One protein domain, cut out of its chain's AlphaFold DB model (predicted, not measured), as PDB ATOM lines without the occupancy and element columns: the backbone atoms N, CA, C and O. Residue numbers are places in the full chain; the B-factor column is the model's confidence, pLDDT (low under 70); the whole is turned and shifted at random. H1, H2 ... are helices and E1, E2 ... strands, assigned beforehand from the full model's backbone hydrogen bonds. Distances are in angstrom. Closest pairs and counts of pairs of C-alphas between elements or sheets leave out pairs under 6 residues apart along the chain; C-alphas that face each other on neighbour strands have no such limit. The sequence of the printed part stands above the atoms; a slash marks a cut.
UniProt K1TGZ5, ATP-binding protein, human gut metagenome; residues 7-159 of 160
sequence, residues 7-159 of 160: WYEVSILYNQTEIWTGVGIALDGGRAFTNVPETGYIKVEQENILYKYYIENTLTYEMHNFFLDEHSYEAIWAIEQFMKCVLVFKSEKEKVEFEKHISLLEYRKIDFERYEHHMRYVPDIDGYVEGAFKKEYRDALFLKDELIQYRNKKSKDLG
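This is residues 7 to 159 of the 160 residues of the protein "ATP-binding protein" of human gut metagenome (UniProt K1TGZ5). Two lobes stand side by side: in one, the small twisted sheet E4 E5 E6 is packed between H3 on one face and the long helix H5 on the other; in the other, H1 and H2 pack on the sheet E1 E2 E3. The lobes are joined where E3 runs on into E4 and where H1 and H2 lie along the chain between E5 and E6, while residues 152 to 159, most of them the last part of H5, stick out. The printed part has 153 residues, with six named strands and five named helices in the order E1 E2 E3 E4 E5 H1 H2 E6 H3 H4 H5. The sheet E1 E2 E3 is antiparallel and E4 E5 E6 mixed, and the class is mixed, helices and strands. The whole is compact, with a radius of gyration of the C-alphas of 17.1 A and spans of 51 by 45 by 29 A.

E4, residues 38 to 44, measures 19.6 A and begins with C-alpha 38 at (192.802, 76.779, -42.817). E5, residues 47 to 55, measures 24.3 A and bends by 54 degrees at residue 52; E6 is residues 86 to 89. H3, residues 92 to 103, measures 16.4 A. H5, residues 132 to 157, is the longest helix at 36.9 A and ends with C-alpha 157 at (204.133, 53.445, -56.848). H4 is residues 113 to 116. E1, residues 7 to 14, measures 23.0 A and begins with C-alpha 7 at (182.511, 87.802, -42.945). E2, residues 17 to 27, measures 28.5 A and bends by 52 degrees at residue 20; E3 is residues 32 to 35. H1 is residues 59 to 66, and H2, residues 73 to 83, measures 15.2 A.

The sheet E4 E5 E6 is strongly twisted. E4 and E5 form an antiparallel hairpin, with N 40 and O 51 at 2.9 A. E5 and E6 are parallel, with N 54 and O 87 at 2.8 A; with H1 and H2 between them in the chain they form a strand-helix-strand unit with a right-handed crossover. H3 and H5 are on this sheet on opposite faces. The closest C-alphas of E4 and H3 are those of Val 44 and Ser 103, 4.8 A apart. H5 has a height over the sheet of 8.2 A; its closest C-alpha to E5 is that of Ala 140, 5.9 A from that of Tyr 51. H4 touches H5, at residues 138 to 142 of H5 alone, with the C-alphas of Tyr 115 and Arg 138 closest at 5.6 A. E1, E2 and E3 form a meander, each strand the antiparallel neighbour of the one before. N 10 and O 22 are 2.9 A apart, and N 25 and O 34 are 2.8 A apart. H1 is on this sheet at a height of 7.4 A, and it only grazes E4 E5 E6 with its residues 60 to 64. H2 is also on E1 E2 E3, with the C-alphas of Ala 32 and Ala 75 closest at 4.5 A. H1 and H2 are apart. In H1, H2, H3 and H5 every O i to N i+4 pair is within hydrogen-bond range; H4 is too short for such a pair.

The two C-alphas farthest apart, those of Asn 15 and Lys 109, are 53.6 A apart. The printed part has no cut. The link from H4 to H5, residues 117 to 131, is long and has no named element. Residues 152 to 159, of which 152 to 157 belong to H5, stand free. The mean pLDDT of the printed part is 92.0, and residue 159 is the one printed residue under 70.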
ATOM      1  N   TRP A   7     181.857  88.679 -43.905       83.81
ATOM      2  CA  TRP A   7     182.511  87.802 -42.945       83.81
ATOM      3  C   TRP A   7     181.650  87.683 -41.696       83.81
ATOM      4  O   TRP A   7     181.028  88.659 -41.272       83.81
ATOM      5  N   TYR A   8     181.636  86.492 -41.115       87.75
ATOM      6  CA  TYR A   8     180.836  86.166 -39.944       87.75
ATOM      7  C   TYR A   8     181.728  85.509 -38.902       87.75
ATOM      8  O   TYR A   8     182.637  84.765 -39.252       87.75
ATOM      9  N   GLU A   9     181.456  85.754 -37.629       91.69
ATOM     10  CA  GLU A   9     181.941  84.882 -36.564       91.69
ATOM     11  C   GLU A   9     180.919  83.763 -36.379       91.69
ATOM     12  O   GLU A   9     179.711  84.012 -36.350       91.69
ATOM     13  N   VAL A  10     181.394  82.524 -36.325       91.06
ATOM     14  CA  VAL A  10     180.548  81.337 -36.260       91.06
ATOM     15  C   VAL A  10     180.992  80.501 -35.076       91.06
ATOM     16  O   VAL A  10     182.088  79.952 -35.105       91.06
ATOM     17  N   SER A  11     180.116  80.350 -34.087       91.44
ATOM     18  CA  SER A  11     180.337  79.470 -32.937       91.44
ATOM     19  C   SER A  11     179.323  78.334 -32.925       91.44
ATOM     20  O   SER A  11     178.131  78.538 -33.165       91.44
ATOM     21  N   ILE A  12     179.791  77.135 -32.587       89.31
ATOM     22  CA  ILE A  12     178.941  75.975 -32.319       89.31
ATOM     23  C   ILE A  12     178.961  75.704 -30.830       89.31
ATOM     24  O   ILE A  12     180.020  75.547 -30.217       89.31
ATOM     25  N   LEU A  13     177.766  75.589 -30.265       92.69
ATOM     26  CA  LEU A  13     177.562  75.360 -28.850       92.69
ATOM     27  C   LEU A  13     176.923  73.984 -28.641       92.69
ATOM     28  O   LEU A  13     175.903  73.669 -29.252       92.69
ATOM     29  N   TYR A  14     177.470  73.196 -27.719       90.81
ATOM     30  CA  TYR A  14     176.820  72.011 -27.169       90.81
ATOM     31  C   TYR A  14     176.564  72.234 -25.679       90.81
ATOM     32  O   TYR A  14     177.502  72.457 -24.918       90.81
ATOM     33  N   ASN A  15     175.296  72.224 -25.250       93.06
ATOM     34  CA  ASN A  15     174.898  72.556 -23.872       93.06
ATOM     35  C   ASN A  15     175.568  73.842 -23.347       93.06
ATOM     36  O   ASN A  15     176.163  73.848 -22.273       93.06
ATOM     37  N   GLN A  16     175.506  74.924 -24.135       92.06
ATOM     38  CA  GLN A  16     176.141  76.225 -23.849       92.06
ATOM     39  C   GLN A  16     177.680  76.217 -23.783       92.06
ATOM     40  O   GLN A  16     178.278  77.251 -23.505       92.06
ATOM     41  N   THR A  17     178.333  75.089 -24.066       93.44
ATOM     42  CA  THR A  17     179.793  75.000 -24.177       93.44
ATOM     43  C   THR A  17     180.197  75.175 -25.632       93.44
ATOM     44  O   THR A  17     179.694  74.453 -26.494       93.44
ATOM     45  N   GLU A  18     181.098  76.113 -25.917       93.38
ATOM     46  CA  GLU A  18     181.669  76.269 -27.255       93.38
ATOM     47  C   GLU A  18     182.567  75.081 -27.587       93.38
ATOM     48  O   GLU A  18     183.531  74.791 -26.878       93.38
ATOM     49  N   ILE A  19     182.211  74.370 -28.655       92.88
ATOM     50  CA  ILE A  19     182.972  73.219 -29.151       92.88
ATOM     51  C   ILE A  19     183.776  73.562 -30.404       92.88
ATOM     52  O   ILE A  19     184.690  72.825 -30.767       92.88
ATOM     53  N   TRP A  20     183.440  74.673 -31.061       92.75
ATOM     54  CA  TRP A  20     184.154  75.197 -32.216       92.75
ATOM     55  C   TRP A  20     183.798  76.662 -32.434       92.75
ATOM     56  O   TRP A  20     182.641  77.050 -32.260       92.75
ATOM     57  N   THR A  21     184.779  77.435 -32.881       93.12
ATOM     58  CA  THR A  21     184.591  78.786 -33.401       93.12
ATOM     59  C   THR A  21     185.439  78.972 -34.653       93.12
ATOM     60  O   THR A  21     186.496  78.348 -34.798       93.12
ATOM     61  N   GLY A  22     184.979  79.813 -35.569       90.94
ATOM     62  CA  GLY A  22     185.689  80.125 -36.794       90.94
ATOM     63  C   GLY A  22     185.076  81.297 -37.545       90.94
ATOM     64  O   GLY A  22     184.082  81.897 -37.135       90.94
ATOM     65  N   VAL A  23     185.687  81.624 -38.681       93.56
ATOM     66  CA  VAL A  23     185.187  82.672 -39.572       93.56
ATOM     67  C   VAL A  23     184.308  82.031 -40.639       93.56
ATOM     68  O   VAL A  23     184.715  81.068 -41.278       93.56
ATOM     69  N   GLY A  24     183.110  82.564 -40.840       92.88
ATOM     70  CA  GLY A  24     182.214  82.259 -41.949       92.88
ATOM     71  C   GLY A  24     182.387  83.240 -43.103       92.88
ATOM     72  O   GLY A  24     182.697  84.413 -42.890       92.88
ATOM     73  N   ILE A  25     182.145  82.774 -44.323       92.19
ATOM     74  CA  ILE A  25     182.140  83.580 -45.539       92.19
ATOM     75  C   ILE A  25     180.863  83.317 -46.340       92.19
ATOM     76  O   ILE A  25     180.494  82.172 -46.607       92.19
ATOM     77  N   ALA A  26     180.191  84.397 -46.737       91.56
ATOM     78  CA  ALA A  26     179.104  84.341 -47.707       91.56
ATOM     79  C   ALA A  26     179.654  84.436 -49.138       91.56
ATOM     80  O   ALA A  26     180.455  85.319 -49.454       91.56
ATOM     81  N   LEU A  27     179.195  83.542 -50.010       89.62
ATOM     82  CA  LEU A  27     179.614  83.415 -51.401       89.62
ATOM     83  C   LEU A  27     178.480  83.819 -52.350       89.62
ATOM     84  O   LEU A  27     177.300  83.706 -52.019       89.62
ATOM     85  N   ASP A  28     178.856  84.301 -53.536       85.75
ATOM     86  CA  ASP A  28     177.947  84.676 -54.632       85.75
ATOM     87  C   ASP A  28     176.752  85.552 -54.194       85.75
ATOM     88  O   ASP A  28     175.582  85.274 -54.471       85.75
ATOM     89  N   GLY A  29     177.053  86.615 -53.440       82.38
ATOM     90  CA  GLY A  29     176.046  87.547 -52.923       82.38
ATOM     91  C   GLY A  29     175.161  86.971 -51.812       82.38
ATOM     92  O   GLY A  29     174.059  87.474 -51.607       82.38
ATOM     93  N   GLY A  30     175.618  85.926 -51.111       84.44
ATOM     94  CA  GLY A  30     174.893  85.287 -50.007       84.44
ATOM     95  C   GLY A  30     174.113  84.030 -50.389       84.44
ATOM     96  O   GLY A  30     173.368  83.516 -49.562       84.44
ATOM     97  N   ARG A  31     174.278  83.526 -51.616       86.62
ATOM     98  CA  ARG A  31     173.625  82.291 -52.085       86.62
ATOM     99  C   ARG A  31     174.211  81.025 -51.491       86.62
ATOM    100  O   ARG A  31     173.516  80.024 -51.390       86.62
ATOM    101  N   ALA A  32     175.484  81.074 -51.125       91.50
ATOM    102  CA  ALA A  32     176.142  80.016 -50.384       91.50
ATOM    103  C   ALA A  32     176.829  80.601 -49.159       91.50
ATOM    104  O   ALA A  32     177.226  81.768 -49.132       91.50
ATOM    105  N   PHE A  33     176.996  79.757 -48.155       92.81
ATOM    106  CA  PHE A  33     177.724  80.073 -46.945       92.81
ATOM    107  C   PHE A  33     178.627  78.900 -46.595       92.81
ATOM    108  O   PHE A  33     178.272  77.745 -46.810       92.81
ATOM    109  N   THR A  34     179.812  79.192 -46.076       94.94
ATOM    110  CA  THR A  34     180.719  78.172 -45.554       94.94
ATOM    111  C   THR A  34     181.698  78.797 -44.569       94.94
ATOM    112  O   THR A  34     181.798  80.021 -44.484       94.94
ATOM    113  N   ASN A  35     182.431  77.992 -43.805       94.88
ATOM    114  CA  ASN A  35     183.547  78.493 -43.014       94.88
ATOM    115  C   ASN A  35     184.783  78.758 -43.884       94.88
ATOM    116  O   ASN A  35     184.944  78.238 -44.986       94.88
ATOM    117  N   VAL A  36     185.675  79.600 -43.378       94.50
ATOM    118  CA  VAL A  36     186.966  79.880 -43.992       94.50
ATOM    119  C   VAL A  36     187.883  78.672 -43.760       94.50
ATOM    120  O   VAL A  36     188.019  78.238 -42.613       94.50
ATOM    121  N   PRO A  37     188.534  78.131 -44.808       96.12
ATOM    122  CA  PRO A  37     189.491  77.047 -44.665       96.12
ATOM    123  C   PRO A  37     190.751  77.511 -43.941       96.12
ATOM    124  O   PRO A  37     191.087  78.703 -43.919       96.12
ATOM    125  N   GLU A  38     191.501  76.540 -43.431       96.88
ATOM    126  CA  GLU A  38     192.802  76.779 -42.817       96.88
ATOM    127  C   GLU A  38     193.781  77.395 -43.824       96.88
ATOM    128  O   GLU A  38     193.640  77.249 -45.044       96.88
ATOM    129  N   THR A  39     194.787  78.109 -43.316       96.94
ATOM    130  CA  THR A  39     195.810  78.759 -44.149       96.94
ATOM    131  C   THR A  39     197.144  78.051 -43.996       96.94
ATOM    132  O   THR A  39     197.670  77.945 -42.891       96.94
ATOM    133  N   GLY A  40     197.696  77.584 -45.111       96.88
ATOM    134  CA  GLY A  40     199.015  76.973 -45.181       96.88
ATOM    135  C   GLY A  40     200.012  77.860 -45.919       96.88
ATOM    136  O   GLY A  40     199.637  78.760 -46.676       96.88
ATOM    137  N   TYR A  41     201.294  77.576 -45.700       96.00
ATOM    138  CA  TYR A  41     202.406  78.308 -46.296       96.00
ATOM    139  C   TYR A  41     203.459  77.323 -46.791       96.00
ATOM    140  O   TYR A  41     203.959  76.507 -46.017       96.00
ATOM    141  N   ILE A  42     203.823  77.421 -48.069       96.88
ATOM    142  CA  ILE A  42     204.898  76.627 -48.665       96.88
ATOM    143  C   ILE A  42     205.967  77.580 -49.167       96.88
ATOM    144  O   ILE A  42     205.701  78.451 -49.995       96.88
ATOM    145  N   LYS A  43     207.194  77.401 -48.682       95.31
ATOM    146  CA  LYS A  43     208.355  78.103 -49.216       95.31
ATOM    147  C   LYS A  43     208.936  77.307 -50.382       95.31
ATOM    148  O   LYS A  43     209.294  76.143 -50.203       95.31
ATOM    149  N   VAL A  44     209.053  77.942 -51.543       94.44
ATOM    150  CA  VAL A  44     209.647  77.367 -52.757       94.44
ATOM    151  C   VAL A  44     210.742  78.317 -53.225       94.44
ATOM    152  O   VAL A  44     210.466  79.444 -53.622       94.44
ATOM    153  N   GLU A  45     212.001  77.891 -53.128       91.94
ATOM    154  CA  GLU A  45     213.166  78.764 -53.333       91.94
ATOM    155  C   GLU A  45     213.102  80.042 -52.457       91.94
ATOM    156  O   GLU A  45     213.254  79.977 -51.231       91.94
ATOM    157  N   GLN A  46     212.903  81.206 -53.080       88.69
ATOM    158  CA  GLN A  46     212.790  82.517 -52.428       88.69
ATOM    159  C   GLN A  46     211.334  82.987 -52.294       88.69
ATOM    160  O   GLN A  46     211.078  83.991 -51.635       88.69
ATOM    161  N   GLU A  47     210.391  82.244 -52.871       91.19
ATOM    162  CA  GLU A  47     208.981  82.596 -52.946       91.19
ATOM    163  C   GLU A  47     208.180  81.912 -51.839       91.19
ATOM    164  O   GLU A  47     208.465  80.782 -51.429       91.19
ATOM    165  N   ASN A  48     207.143  82.604 -51.367       92.38
ATOM    166  CA  ASN A  48     206.162  82.038 -50.450       92.38
ATOM    167  C   ASN A  48     204.835  81.866 -51.186       92.38
ATOM    168  O   ASN A  48     204.304  82.814 -51.773       92.38
ATOM    169  N   ILE A  49     204.304  80.652 -51.125       94.94
ATOM    170  CA  ILE A  49     202.983  80.313 -51.628       94.94
ATOM    171  C   ILE A  49     202.045  80.167 -50.431       94.94
ATOM    172  O   ILE A  49     202.199  79.252 -49.618       94.94
ATOM    173  N   LEU A  50     201.086  81.085 -50.324       95.31
ATOM    174  CA  LEU A  50     199.973  81.002 -49.383       95.31
ATOM    175  C   LEU A  50     198.848  80.201 -50.032       95.31
ATOM    176  O   LEU A  50     198.540  80.405 -51.205       95.31
ATOM    177  N   TYR A  51     198.230  79.294 -49.283       97.00
ATOM    178  CA  TYR A  51     197.135  78.489 -49.812       97.00
ATOM    179  C   TYR A  51     196.083  78.168 -48.753       97.00
ATOM    180  O   TYR A  51     196.352  78.195 -47.551       97.00
ATOM    181  N   LYS A  52     194.863  77.872 -49.209       97.62
ATOM    182  CA  LYS A  52     193.736  77.488 -48.355       97.62
ATOM    183  C   LYS A  52     193.521  75.987 -48.400       97.62
ATOM    184  O   LYS A  52     193.590  75.393 -49.480       97.62
ATOM    185  N   TYR A  53     193.248  75.375 -47.251       98.38
ATOM    186  CA  TYR A  53     193.040  73.937 -47.196       98.38
ATOM    187  C   TYR A  53     192.049  73.462 -46.135       98.38
ATOM    188  O   TYR A  53     191.805  74.116 -45.124       98.38
ATOM    189  N   TYR A  54     191.543  72.257 -46.372       98.44
ATOM    190  CA  TYR A  54     190.887  71.411 -45.390       98.44
ATOM    191  C   TYR A  54     191.635  70.092 -45.224       98.44
ATOM    192  O   TYR A  54     192.362  69.646 -46.119       98.44
ATOM    193  N   ILE A  55     191.412  69.449 -44.082       98.50
ATOM    194  CA  ILE A  55     191.779  68.056 -43.843       98.50
ATOM    195  C   ILE A  55     190.490  67.292 -43.567       98.50
ATOM    196  O   ILE A  55     189.717  67.686 -42.694       98.50
ATOM    197  N   GLU A  56     190.254  66.220 -44.316       98.00
ATOM    198  CA  GLU A  56     189.074  65.369 -44.169       98.00
ATOM    199  C   GLU A  56     188.922  64.866 -42.726       98.00
ATOM    200  O   GLU A  56     189.912  64.588 -42.043       98.00
ATOM    201  N   ASN A  57     187.675  64.714 -42.274       95.75
ATOM    202  CA  ASN A  57     187.318  64.256 -40.927       95.75
ATOM    203  C   ASN A  57     187.829  65.157 -39.782       95.75
ATOM    204  O   ASN A  57     187.909  64.718 -38.632       95.75
ATOM    205  N   THR A  58     188.194  66.411 -40.066       95.44
ATOM    206  CA  THR A  58     188.401  67.437 -39.031       95.44
ATOM    207  C   THR A  58     187.124  68.234 -38.824       95.44
ATOM    208  O   THR A  58     186.353  68.418 -39.761       95.44
ATOM    209  N   LEU A  59     186.917  68.772 -37.619       93.69
ATOM    210  CA  LEU A  59     185.719  69.563 -37.321       93.69
ATOM    211  C   LEU A  59     185.559  70.750 -38.283       93.69
ATOM    212  O   LEU A  59     184.472  70.978 -38.791       93.69
ATOM    213  N   THR A  60     186.654  71.437 -38.623       94.38
ATOM    214  CA  THR A  60     186.664  72.528 -39.611       94.38
ATOM    215  C   THR A  60     186.184  72.077 -41.001       94.38
ATOM    216  O   THR A  60     185.500  72.841 -41.679       94.38
ATOM    217  N   TYR A  61     186.506  70.853 -41.436       96.50
ATOM    218  CA  TYR A  61     186.001  70.303 -42.700       96.50
ATOM    219  C   TYR A  61     184.543  69.845 -42.600       96.50
ATOM    220  O   TYR A  61     183.756  70.104 -43.506       96.50
ATOM    221  N   GLU A  62     184.150  69.236 -41.484       95.00
ATOM    222  CA  GLU A  62     182.748  68.868 -41.268       95.00
ATOM    223  C   GLU A  62     181.839  70.098 -41.213       95.00
ATOM    224  O   GLU A  62     180.708  70.042 -41.688       95.00
ATOM    225  N   MET A  63     182.341  71.240 -40.737       94.31
ATOM    226  CA  MET A  63     181.608  72.504 -40.812       94.31
ATOM    227  C   MET A  63     181.392  72.994 -42.235       94.31
ATOM    228  O   MET A  63     180.311  73.499 -42.542       94.31
ATOM    229  N   HIS A  64     182.365  72.789 -43.119       94.75
ATOM    230  CA  HIS A  64     182.200  73.126 -44.526       94.75
ATOM    231  C   HIS A  64     181.055  72.317 -45.141       94.75
ATOM    232  O   HIS A  64     180.198  72.895 -45.809       94.75
ATOM    233  N   ASN A  65     181.011  71.013 -44.847       94.00
ATOM    234  CA  ASN A  65     179.952  70.116 -45.306       94.00
ATOM    235  C   ASN A  65     178.597  70.459 -44.665       94.00
ATOM    236  O   ASN A  65     177.579  70.451 -45.344       94.00
ATOM    237  N   PHE A  66     178.578  70.803 -43.375       92.81
ATOM    238  CA  PHE A  66     177.356  71.155 -42.648       92.81
ATOM    239  C   PHE A  66     176.657  72.395 -43.220       92.81
ATOM    240  O   PHE A  66     175.430  72.451 -43.248       92.81
ATOM    241  N   PHE A  67     177.421  73.395 -43.670       91.69
ATOM    242  CA  PHE A  67     176.858  74.619 -44.246       91.69
ATOM    243  C   PHE A  67     176.405  74.483 -45.705       91.69
ATOM    244  O   PHE A  67     175.781  75.408 -46.228       91.69
ATOM    245  N   LEU A  68     176.710  73.366 -46.370       89.25
ATOM    246  CA  LEU A  68     176.322  73.147 -47.755       89.25
ATOM    247  C   LEU A  68     174.801  72.964 -47.873       89.25
ATOM    248  O   LEU A  68     174.232  72.005 -47.358       89.25
ATOM    249  N   ASP A  69     174.147  73.859 -48.615       89.62
ATOM    250  CA  ASP A  69     172.757  73.674 -49.038       89.62
ATOM    251  C   ASP A  69     172.702  72.799 -50.300       89.62
ATOM    252  O   ASP A  69     172.806  73.283 -51.429       89.62
ATOM    253  N   GLU A  70     172.528  71.492 -50.104       87.81
ATOM    254  CA  GLU A  70     172.438  70.495 -51.181       87.81
ATOM    255  C   GLU A  70     171.154  70.603 -52.027       87.81
ATOM    256  O   GLU A  70     171.015  69.920 -53.046       87.81
ATOM    257  N   HIS A  71     170.194  71.445 -51.637       90.31
ATOM    258  CA  HIS A  71     168.945  71.638 -52.373       90.31
ATOM    259  C   HIS A  71     168.980  72.860 -53.298       90.31
ATOM    260  O   HIS A  71     168.116  72.997 -54.170       90.31
ATOM    261  N   SER A  72     169.986  73.722 -53.157       91.56
ATOM    262  CA  SER A  72     170.163  74.917 -53.977       91.56
ATOM    263  C   SER A  72     171.253  74.708 -55.025       91.56
ATOM    264  O   SER A  72     172.445  74.690 -54.729       91.56
ATOM    265  N   TYR A  73     170.846  74.613 -56.295       91.00
ATOM    266  CA  TYR A  73     171.788  74.506 -57.415       91.00
ATOM    267  C   TYR A  73     172.770  75.687 -57.470       91.00
ATOM    268  O   TYR A  73     173.947  75.505 -57.775       91.00
ATOM    269  N   GLU A  74     172.304  76.897 -57.142       90.00
ATOM    270  CA  GLU A  74     173.165  78.081 -57.092       90.00
ATOM    271  C   GLU A  74     174.186  77.986 -55.948       90.00
ATOM    272  O   GLU A  74     175.357  78.318 -56.142       90.00
ATOM    273  N   ALA A  75     173.771  77.485 -54.777       91.19
ATOM    274  CA  ALA A  75     174.672  77.295 -53.644       91.19
ATOM    275  C   ALA A  75     175.748  76.246 -53.954       91.19
ATOM    276  O   ALA A  75     176.935  76.494 -53.728       91.19
ATOM    277  N   ILE A  76     175.345  75.114 -54.544       93.75
ATOM    278  CA  ILE A  76     176.254  74.058 -55.003       93.75
ATOM    279  C   ILE A  76     177.267  74.635 -55.990       93.75
ATOM    280  O   ILE A  76     178.470  74.481 -55.790       93.75
ATOM    281  N   TRP A  77     176.809  75.359 -57.016       93.25
ATOM    282  CA  TRP A  77     177.699  75.960 -58.009       93.25
ATOM    283  C   TRP A  77     178.727  76.905 -57.364       93.25
ATOM    284  O   TRP A  77     179.913  76.869 -57.715       93.25
ATOM    285  N   ALA A  78     178.293  77.741 -56.414       92.19
ATOM    286  CA  ALA A  78     179.159  78.700 -55.733       92.19
ATOM    287  C   ALA A  78     180.220  77.994 -54.875       92.19
ATOM    288  O   ALA A  78     181.398  78.365 -54.920       92.19
ATOM    289  N   ILE A  79     179.828  76.938 -54.157       94.44
ATOM    290  CA  ILE A  79     180.746  76.096 -53.382       94.44
ATOM    291  C   ILE A  79     181.720  75.353 -54.299       94.44
ATOM    292  O   ILE A  79     182.917  75.327 -54.020       94.44
ATOM    293  N   GLU A  80     181.267  74.816 -55.432       93.94
ATOM    294  CA  GLU A  80     182.149  74.169 -56.405       93.94
ATOM    295  C   GLU A  80     183.220  75.131 -56.929       93.94
ATOM    296  O   GLU A  80     184.391  74.755 -57.015       93.94
ATOM    297  N   GLN A  81     182.861  76.382 -57.252       92.25
ATOM    298  CA  GLN A  81     183.857  77.370 -57.682       92.25
ATOM    299  C   GLN A  81     184.840  77.713 -56.568       92.25
ATOM    300  O   GLN A  81     186.040  77.802 -56.819       92.25
ATOM    301  N   PHE A  82     184.344  77.881 -55.345       93.19
ATOM    302  CA  PHE A  82     185.179  78.116 -54.176       93.19
ATOM    303  C   PHE A  82     186.189  76.974 -53.974       93.19
ATOM    304  O   PHE A  82     187.395  77.207 -53.866       93.19
ATOM    305  N   MET A  83     185.731  75.724 -54.056       95.75
ATOM    306  CA  MET A  83     186.557  74.533 -53.851       95.75
ATOM    307  C   MET A  83     187.594  74.279 -54.953       95.75
ATOM    308  O   MET A  83     188.541  73.512 -54.732       95.75
ATOM    309  N   LYS A  84     187.500  74.947 -56.112       93.12
ATOM    310  CA  LYS A  84     188.575  74.937 -57.126       93.12
ATOM    311  C   LYS A  84     189.879  75.539 -56.602       93.12
ATOM    312  O   LYS A  84     190.940  75.110 -57.040       93.12
ATOM    313  N   CYS A  85     189.805  76.466 -55.646       92.81
ATOM    314  CA  CYS A  85     190.968  77.160 -55.080       92.81
ATOM    315  C   CYS A  85     191.347  76.669 -53.671       92.81
ATOM    316  O   CYS A  85     192.257  77.213 -53.052       92.81
ATOM    317  N   VAL A  86     190.652  75.652 -53.150       97.38
ATOM    318  CA  VAL A  86     190.890  75.089 -51.813       97.38
ATOM    319  C   VAL A  86     191.417  73.667 -51.946       97.38
ATOM    320  O   VAL A  86     190.839  72.829 -52.646       97.38
ATOM    321  N   LEU A  87     192.523  73.370 -51.271       98.44
ATOM    322  CA  LEU A  87     193.077  72.022 -51.205       98.44
ATOM    323  C   LEU A  87     192.317  71.201 -50.159       98.44
ATOM    324  O   LEU A  87     191.936  71.708 -49.113       98.44
ATOM    325  N   VAL A  88     192.102  69.915 -50.422       98.44
ATOM    326  CA  VAL A  88     191.491  68.999 -49.447       98.44
ATOM    327  C   VAL A  88     192.419  67.813 -49.301       98.44
ATOM    328  O   VAL A  88     192.606  67.062 -50.262       98.44
ATOM    329  N   PHE A  89     193.030  67.673 -48.130       98.62
ATOM    330  CA  PHE A  89     193.922  66.567 -47.794       98.62
ATOM    331  C   PHE A  89     193.172  65.484 -47.025       98.62
ATOM    332  O   PHE A  89     192.304  65.774 -46.214       98.62
ATOM    333  N   LYS A  90     193.570  64.229 -47.209       98.19
ATOM    334  CA  LYS A  90     193.014  63.077 -46.486       98.19
ATOM    335  C   LYS A  90     193.492  62.999 -45.038       98.19
ATOM    336  O   LYS A  90     192.903  62.308 -44.217       98.19
ATOM    337  N   SER A  91     194.639  63.610 -44.746       98.25
ATOM    338  CA  SER A  91     195.255  63.627 -43.417       98.25
ATOM    339  C   SER A  91     196.327  64.710 -43.331       98.25
ATOM    340  O   SER A  91     196.894  65.103 -44.355       98.25
ATOM    341  N   GLU A  92     196.694  65.108 -42.110       98.25
ATOM    342  CA  GLU A  92     197.851  65.986 -41.874       98.25
ATOM    343  C   GLU A  92     199.141  65.388 -42.455       98.25
ATOM    344  O   GLU A  92     199.973  66.095 -43.015       98.25
ATOM    345  N   LYS A  93     199.292  64.057 -42.404       98.12
ATOM    346  CA  LYS A  93     200.446  63.374 -42.999       98.12
ATOM    347  C   LYS A  93     200.529  63.602 -44.511       98.12
ATOM    348  O   LYS A  93     201.614  63.882 -45.012       98.12
ATOM    349  N   GLU A  94     199.412  63.488 -45.238       98.31
ATOM    350  CA  GLU A  94     199.393  63.773 -46.683       98.31
ATOM    351  C   GLU A  94     199.759  65.232 -46.954       98.31
ATOM    352  O   GLU A  94     200.569  65.484 -47.843       98.31
ATOM    353  N   LYS A  95     199.215  66.167 -46.166       98.38
ATOM    354  CA  LYS A  95     199.547  67.589 -46.268       98.38
ATOM    355  C   LYS A  95     201.052  67.818 -46.126       98.38
ATOM    356  O   LYS A  95     201.657  68.367 -47.037       98.38
ATOM    357  N   VAL A  96     201.674  67.338 -45.047       98.19
ATOM    358  CA  VAL A  96     203.117  67.525 -44.799       98.19
ATOM    359  C   VAL A  96     203.973  66.905 -45.910       98.19
ATOM    360  O   VAL A  96     204.954  67.500 -46.362       98.19
ATOM    361  N   GLU A  97     203.618  65.707 -46.380       98.00
ATOM    362  CA  GLU A  97     204.328  65.053 -47.484       98.00
ATOM    363  C   GLU A  97     204.177  65.823 -48.805       98.00
ATOM    364  O   GLU A  97     205.144  65.933 -49.565       98.00
ATOM    365  N   PHE A  98     202.990  66.370 -49.069       98.25
ATOM    366  CA  PHE A  98     202.715  67.203 -50.234       98.25
ATOM    367  C   PHE A  98     203.457  68.545 -50.167       98.25
ATOM    368  O   PHE A  98     204.139  68.907 -51.122       98.25
ATOM    369  N   GLU A  99     203.417  69.251 -49.035       98.06
ATOM    370  CA  GLU A  99     204.159  70.504 -48.827       98.06
ATOM    371  C   GLU A  99     205.659  70.299 -49.070       98.06
ATOM    372  O   GLU A  99     206.296  71.081 -49.779       98.06
ATOM    373  N   LYS A 100     206.215  69.187 -48.567       97.19
ATOM    374  CA  LYS A 100     207.602  68.805 -48.842       97.19
ATOM    375  C   LYS A 100     207.845  68.570 -50.332       97.19
ATOM    376  O   LYS A 100     208.862  69.027 -50.846       97.19
ATOM    377  N   HIS A 101     206.942  67.881 -51.029       96.44
ATOM    378  CA  HIS A 101     207.056  67.667 -52.473       96.44
ATOM    379  C   HIS A 101     207.125  68.993 -53.244       96.44
ATOM    380  O   HIS A 101     208.030  69.166 -54.058       96.44
ATOM    381  N   ILE A 102     206.234  69.938 -52.934       97.31
ATOM    382  CA  ILE A 102     206.199  71.259 -53.575       97.31
ATOM    383  C   ILE A 102     207.447  72.086 -53.244       97.31
ATOM    384  O   ILE A 102     208.006  72.725 -54.129       97.31
ATOM    385  N   SER A 103     207.940  72.030 -52.002       96.81
ATOM    386  CA  SER A 103     209.139  72.779 -51.581       96.81
ATOM    387  C   SER A 103     210.423  72.400 -52.333       96.81
ATOM    388  O   SER A 103     211.394  73.154 -52.315       96.81
ATOM    389  N   LEU A 104     210.438  71.234 -52.988       95.44
ATOM    390  CA  LEU A 104     211.565  70.740 -53.782       95.44
ATOM    391  C   LEU A 104     211.511  71.182 -55.252       95.44
ATOM    392  O   LEU A 104     212.423  70.859 -56.013       95.44
ATOM    393  N   LEU A 105     210.449  71.876 -55.669       95.00
ATOM    394  CA  LEU A 105     210.328  72.420 -57.016       95.00
ATOM    395  C   LEU A 105     211.173  73.693 -57.178       95.00
ATOM    396  O   LEU A 105     211.501  74.381 -56.214       95.00
ATOM    397  N   GLU A 106     211.494  74.028 -58.427       93.62
ATOM    398  CA  GLU A 106     212.102  75.312 -58.789       93.62
ATOM    399  C   GLU A 106     210.988  76.270 -59.220       93.62
ATOM    400  O   GLU A 106     210.399  76.076 -60.287       93.62
ATOM    401  N   TYR A 107     210.690  77.300 -58.417       90.50
ATOM    402  CA  TYR A 107     209.543  78.191 -58.641       90.50
ATOM    403  C   TYR A 107     209.601  78.848 -60.023       90.50
ATOM    404  O   TYR A 107     208.623  78.864 -60.764       90.50
ATOM    405  N   ARG A 108     210.796  79.293 -60.426       89.56
ATOM    406  CA  ARG A 108     211.071  79.899 -61.742       89.56
ATOM    407  C   ARG A 108     210.800  78.993 -62.953       89.56
ATOM    408  O   ARG A 108     210.789  79.485 -64.075       89.56
ATOM    409  N   LYS A 109     210.676  77.676 -62.752       92.19
ATOM    410  CA  LYS A 109     210.391  76.697 -63.816       92.19
ATOM    411  C   LYS A 109     208.909  76.333 -63.903       92.19
ATOM    412  O   LYS A 109     208.539  75.556 -64.779       92.19
ATOM    413  N   ILE A 110     208.080  76.848 -62.997       90.50
ATOM    414  CA  ILE A 110     206.641  76.608 -63.014       90.50
ATOM    415  C   ILE A 110     206.022  77.456 -64.127       90.50
ATOM    416  O   ILE A 110     206.173  78.677 -64.157       90.50
ATOM    417  N   ASP A 111     205.307  76.800 -65.038       90.25
ATOM    418  CA  ASP A 111     204.523  77.463 -66.078       90.25
ATOM    419  C   ASP A 111     203.216  78.003 -65.483       90.25
ATOM    420  O   ASP A 111     202.177  77.336 -65.470       90.25
ATOM    421  N   PHE A 112     203.286  79.220 -64.942       89.31
ATOM    422  CA  PHE A 112     202.113  79.910 -64.418       89.31
ATOM    423  C   PHE A 112     201.198  80.472 -65.515       89.31
ATOM    424  O   PHE A 112     200.021  80.710 -65.236       89.31
ATOM    425  N   GLU A 113     201.676  80.638 -66.756       87.44
ATOM    426  CA  GLU A 113     200.867  81.185 -67.859       87.44
ATOM    427  C   GLU A 113     199.638  80.313 -68.132       87.44
ATOM    428  O   GLU A 113     198.542  80.826 -68.388       87.44
ATOM    429  N   ARG A 114     199.788  78.993 -67.959       87.12
ATOM    430  CA  ARG A 114     198.692  78.019 -68.030       87.12
ATOM    431  C   ARG A 114     197.502  78.365 -67.125       87.12
ATOM    432  O   ARG A 114     196.363  78.076 -67.494       87.12
ATOM    433  N   TYR A 115     197.738  78.972 -65.962       87.25
ATOM    434  CA  TYR A 115     196.685  79.331 -65.001       87.25
ATOM    435  C   TYR A 115     196.155  80.756 -65.200       87.25
ATOM    436  O   TYR A 115     195.085  81.093 -64.691       87.25
ATOM    437  N   GLU A 116     196.861  81.586 -65.967       83.81
ATOM    438  CA  GLU A 116     196.478  82.975 -66.219       83.81
ATOM    439  C   GLU A 116     195.618  83.150 -67.477       83.81
ATOM    440  O   GLU A 116     194.772  84.042 -67.510       83.81
ATOM    441  N   HIS A 117     195.783  82.295 -68.492       75.69
ATOM    442  CA  HIS A 117     195.197  82.494 -69.827       75.69
ATOM    443  C   HIS A 117     193.657  82.619 -69.855       75.69
ATOM    444  O   HIS A 117     193.100  83.311 -70.705       75.69
ATOM    445  N   HIS A 118     192.959  81.979 -68.913       70.75
ATOM    446  CA  HIS A 118     191.494  82.037 -68.784       70.75
ATOM    447  C   HIS A 118     191.022  82.729 -67.502       70.75
ATOM    448  O   HIS A 118     189.840  82.664 -67.151       70.75
ATOM    449  N   MET A 119     191.937  83.373 -66.780       80.88
ATOM    450  CA  MET A 119     191.600  84.051 -65.543       80.88
ATOM    451  C   MET A 119     190.743  85.283 -65.848       80.88
ATOM    452  O   MET A 119     191.080  86.109 -66.698       80.88
ATOM    453  N   ARG A 120     189.614  85.417 -65.145       81.44
ATOM    454  CA  ARG A 120     188.836  86.663 -65.166       81.44
ATOM    455  C   ARG A 120     189.666  87.791 -64.555       81.44
ATOM    456  O   ARG A 120     190.608  87.541 -63.809       81.44
ATOM    457  N   TYR A 121     189.298  89.032 -64.857       84.81
ATOM    458  CA  TYR A 121     189.934  90.190 -64.240       84.81
ATOM    459  C   TYR A 121     189.856  90.097 -62.708       84.81
ATOM    460  O   TYR A 121     188.766  89.990 -62.144       84.81
ATOM    461  N   VAL A 122     191.023  90.124 -62.066       86.19
ATOM    462  CA  VAL A 122     191.184  90.234 -60.616       86.19
ATOM    463  C   VAL A 122     191.660  91.662 -60.353       86.19
ATOM    464  O   VAL A 122     192.748  92.002 -60.821       86.19
ATOM    465  N   PRO A 123     190.855  92.512 -59.695       85.75
ATOM    466  CA  PRO A 123     191.254  93.883 -59.418       85.75
ATOM    467  C   PRO A 123     192.355  93.933 -58.360       85.75
ATOM    468  O   PRO A 123     192.372  93.127 -57.427       85.75
ATOM    469  N   ASP A 124     193.215  94.938 -58.472       89.38
ATOM    470  CA  ASP A 124     194.017  95.388 -57.342       89.38
ATOM    471  C   ASP A 124     193.114  96.105 -56.337       89.38
ATOM    472  O   ASP A 124     192.170  96.807 -56.710       89.38
ATOM    473  N   ILE A 125     193.383  95.891 -55.052       88.00
ATOM    474  CA  ILE A 125     192.611  96.482 -53.960       88.00
ATOM    475  C   ILE A 125     193.527  97.435 -53.204       88.00
ATOM    476  O   ILE A 125     194.604  97.038 -52.754       88.00
ATOM    477  N   ASP A 126     193.085  98.681 -53.043       89.56
ATOM    478  CA  ASP A 126     193.823  99.705 -52.307       89.56
ATOM    479  C   ASP A 126     194.222  99.207 -50.908       89.56
ATOM    480  O   ASP A 126     193.412  98.656 -50.160       89.56
ATOM    481  N   GLY A 127     195.493  99.413 -50.551       90.00
ATOM    482  CA  GLY A 127     196.067  98.944 -49.286       90.00
ATOM    483  C   GLY A 127     196.677  97.539 -49.336       90.00
ATOM    484  O   GLY A 127     197.292  97.124 -48.354       90.00
ATOM    485  N   TYR A 128     196.571  96.833 -50.466       88.94
ATOM    486  CA  TYR A 128     197.246  95.559 -50.711       88.94
ATOM    487  C   TYR A 128     198.386  95.709 -51.723       88.94
ATOM    488  O   TYR A 128     198.466  96.687 -52.466       88.94
ATOM    489  N   VAL A 129     199.293  94.729 -51.734       91.25
ATOM    490  CA  VAL A 129     200.366  94.652 -52.734       91.25
ATOM    491  C   VAL A 129     199.747  94.417 -54.113       91.25
ATOM    492  O   VAL A 129     198.916  93.524 -54.278       91.25
ATOM    493  N   GLU A 130     200.173  95.204 -55.100       92.69
ATOM    494  CA  GLU A 130     199.730  95.075 -56.491       92.69
ATOM    495  C   GLU A 130     199.965  93.649 -57.015       92.69
ATOM    496  O   GLU A 130     201.020  93.043 -56.805       92.69
ATOM    497  N   GLY A 131     198.954  93.079 -57.663       91.06
ATOM    498  CA  GLY A 131     198.971  91.728 -58.207       91.06
ATOM    499  C   GLY A 131     198.895  90.604 -57.169       91.06
ATOM    500  O   GLY A 131     198.923  89.436 -57.569       91.06
ATOM    501  N   ALA A 132     198.767  90.898 -55.866       91.25
ATOM    502  CA  ALA A 132     198.748  89.876 -54.814       91.25
ATOM    503  C   ALA A 132     197.614  88.860 -55.004       91.25
ATOM    504  O   ALA A 132     197.871  87.662 -55.057       91.25
ATOM    505  N   PHE A 133     196.378  89.319 -55.214       90.25
ATOM    506  CA  PHE A 133     195.228  88.422 -55.392       90.25
ATOM    507  C   PHE A 133     195.319  87.590 -56.674       90.25
ATOM    508  O   PHE A 133     194.952  86.416 -56.683       90.25
ATOM    509  N   LYS A 134     195.859  88.168 -57.756       91.94
ATOM    510  CA  LYS A 134     196.145  87.424 -58.990       91.94
ATOM    511  C   LYS A 134     197.184  86.326 -58.730       91.94
ATOM    512  O   LYS A 134     197.014  85.203 -59.206       91.94
ATOM    513  N   LYS A 135     198.235  86.637 -57.960       91.88
ATOM    514  CA  LYS A 135     199.256  85.665 -57.548       91.88
ATOM    515  C   LYS A 135     198.670  84.555 -56.681       91.88
ATOM    516  O   LYS A 135     198.891  83.389 -56.973       91.88
ATOM    517  N   GLU A 136     197.908  84.894 -55.652       92.38
ATOM    518  CA  GLU A 136     197.293  83.907 -54.760       92.38
ATOM    519  C   GLU A 136     196.331  82.986 -55.518       92.38
ATOM    520  O   GLU A 136     196.354  81.771 -55.325       92.38
ATOM    521  N   TYR A 137     195.536  83.540 -56.437       91.88
ATOM    522  CA  TYR A 137     194.617  82.755 -57.255       91.88
ATOM    523  C   TYR A 137     195.352  81.771 -58.177       91.88
ATOM    524  O   TYR A 137     195.033  80.581 -58.171       91.88
ATOM    525  N   ARG A 138     196.364  82.220 -58.942       93.19
ATOM    526  CA  ARG A 138     197.130  81.309 -59.821       93.19
ATOM    527  C   ARG A 138     197.903  80.259 -59.022       93.19
ATOM    528  O   ARG A 138     197.939  79.101 -59.432       93.19
ATOM    529  N   ASP A 139     198.473  80.641 -57.877       94.31
ATOM    530  CA  ASP A 139     199.219  79.732 -57.009       94.31
ATOM    531  C   ASP A 139     198.288  78.638 -56.447       94.31
ATOM    532  O   ASP A 139     198.650  77.460 -56.433       94.31
ATOM    533  N   ALA A 140     197.059  78.993 -56.052       94.81
ATOM    534  CA  ALA A 140     196.058  78.034 -55.588       94.81
ATOM    535  C   ALA A 140     195.660  77.024 -56.679       94.81
ATOM    536  O   ALA A 140     195.571  75.825 -56.402       94.81
ATOM    537  N   LEU A 141     195.464  77.485 -57.922       94.31
ATOM    538  CA  LEU A 141     195.172  76.604 -59.060       94.31
ATOM    539  C   LEU A 141     196.335  75.650 -59.358       94.31
ATOM    540  O   LEU A 141     196.116  74.451 -59.537       94.31
ATOM    541  N   PHE A 142     197.567  76.163 -59.346       95.19
ATOM    542  CA  PHE A 142     198.772  75.350 -59.491       95.19
ATOM    543  C   PHE A 142     198.842  74.242 -58.433       95.19
ATOM    544  O   PHE A 142     199.001  73.067 -58.765       95.19
ATOM    545  N   LEU A 143     198.664  74.593 -57.157       96.88
ATOM    546  CA  LEU A 143     198.707  73.624 -56.065       96.88
ATOM    547  C   LEU A 143     197.584  72.583 -56.153       96.88
ATOM    548  O   LEU A 143     197.798  71.420 -55.801       96.88
ATOM    549  N   LYS A 144     196.397  72.972 -56.634       96.00
ATOM    550  CA  LYS A 144     195.278  72.048 -56.857       96.00
ATOM    551  C   LYS A 144     195.635  70.985 -57.899       96.00
ATOM    552  O   LYS A 144     195.437  69.795 -57.641       96.00
ATOM    553  N   ASP A 145     196.197  71.402 -59.031       95.25
ATOM    554  CA  ASP A 145     196.647  70.504 -60.098       95.25
ATOM    555  C   ASP A 145     197.791  69.593 -59.622       95.25
ATOM    556  O   ASP A 145     197.771  68.380 -59.865       95.25
ATOM    557  N   GLU A 146     198.765  70.137 -58.890       96.31
ATOM    558  CA  GLU A 146     199.878  69.347 -58.360       96.31
ATOM    559  C   GLU A 146     199.439  68.329 -57.307       96.31
ATOM    560  O   GLU A 146     199.963  67.216 -57.285       96.31
ATOM    561  N   LEU A 147     198.440  68.631 -56.471       97.88
ATOM    562  CA  LEU A 147     197.908  67.657 -55.513       97.88
ATOM    563  C   LEU A 147     197.302  66.439 -56.226       97.88
ATOM    564  O   LEU A 147     197.506  65.298 -55.801       97.88
ATOM    565  N   ILE A 148     196.601  66.660 -57.343       96.06
ATOM    566  CA  ILE A 148     196.063  65.580 -58.182       96.06
ATOM    567  C   ILE A 148     197.211  64.746 -58.766       96.06
ATOM    568  O   ILE A 148     197.196  63.514 -58.684       96.06
ATOM    569  N   GLN A 149     198.237  65.398 -59.317       95.69
ATOM    570  CA  GLN A 149     199.398  64.706 -59.876       95.69
ATOM    571  C   GLN A 149     200.179  63.915 -58.818       95.69
ATOM    572  O   GLN A 149     200.560  62.769 -59.070       95.69
ATOM    573  N   TYR A 150     200.390  64.494 -57.637       96.38
ATOM    574  CA  TYR A 150     201.045  63.859 -56.497       96.38
ATOM    575  C   TYR A 150     200.329  62.560 -56.100       96.38
ATOM    576  O   TYR A 150     200.956  61.501 -56.004       96.38
ATOM    577  N   ARG A 151     198.996  62.604 -55.968       96.50
ATOM    578  CA  ARG A 151     198.164  61.426 -55.663       96.50
ATOM    579  C   ARG A 151     198.247  60.358 -56.753       96.50
ATOM    580  O   ARG A 151     198.407  59.175 -56.443       96.50
ATOM    581  N   ASN A 152     198.204  60.768 -58.020       94.81
ATOM    582  CA  ASN A 152     198.296  59.857 -59.163       94.81
ATOM    583  C   ASN A 152     199.654  59.144 -59.242       94.81
ATOM    584  O   ASN A 152     199.701  57.959 -59.570       94.81
ATOM    585  N   LYS A 153     200.760  59.837 -58.936       91.50
ATOM    586  CA  LYS A 153     202.107  59.239 -58.872       91.50
ATOM    587  C   LYS A 153     202.190  58.215 -57.735       91.50
ATOM    588  O   LYS A 153     202.502  57.056 -57.983       91.50
ATOM    589  N   LYS A 154     201.769  58.599 -56.526       85.12
ATOM    590  CA  LYS A 154     201.787  57.726 -55.340       85.12
ATOM    591  C   LYS A 154     200.960  56.449 -55.528       85.12
ATOM    592  O   LYS A 154     201.399  55.371 -55.143       85.12
ATOM    593  N   SER A 155     199.793  56.546 -56.172       82.25
ATOM    594  CA  SER A 155     198.967  55.372 -56.486       82.25
ATOM    595  C   SER A 155     199.646  54.399 -57.454       82.25
ATOM    596  O   SER A 155     199.401  53.199 -57.359       82.25
ATOM    597  N   LYS A 156     200.474  54.889 -58.386       81.00
ATOM    598  CA  LYS A 156     201.241  54.034 -59.308       81.00
ATOM    599  C   LYS A 156     202.409  53.341 -58.605       81.00
ATOM    600  O   LYS A 156     202.720  52.208 -58.955       81.00
ATOM    601  N   ASP A 157     203.014  53.997 -57.619       73.88
ATOM    602  CA  ASP A 157     204.133  53.445 -56.848       73.88
ATOM    603  C   ASP A 157     203.684  52.373 -55.838       73.88
ATOM    604  O   ASP A 157     204.426  51.434 -55.586       73.88
ATOM    605  N   LEU A 158     202.459  52.473 -55.305       70.12
ATOM    606  CA  LEU A 158     201.840  51.474 -54.411       70.12
ATOM    607  C   LEU A 158     201.273  50.240 -55.140       70.12
ATOM    608  O   LEU A 158     200.917  49.259 -54.493       70.12
ATOM    609  N   GLY A 159     201.127  50.308 -56.466       56.88
ATOM    610  CA  GLY A 159     200.621  49.220 -57.312       56.88
ATOM    611  C   GLY A 159     201.710  48.334 -57.931       56.88
ATOM    612  O   GLY A 159     201.397  47.545 -58.822       56.88
TER     613      GLY A 159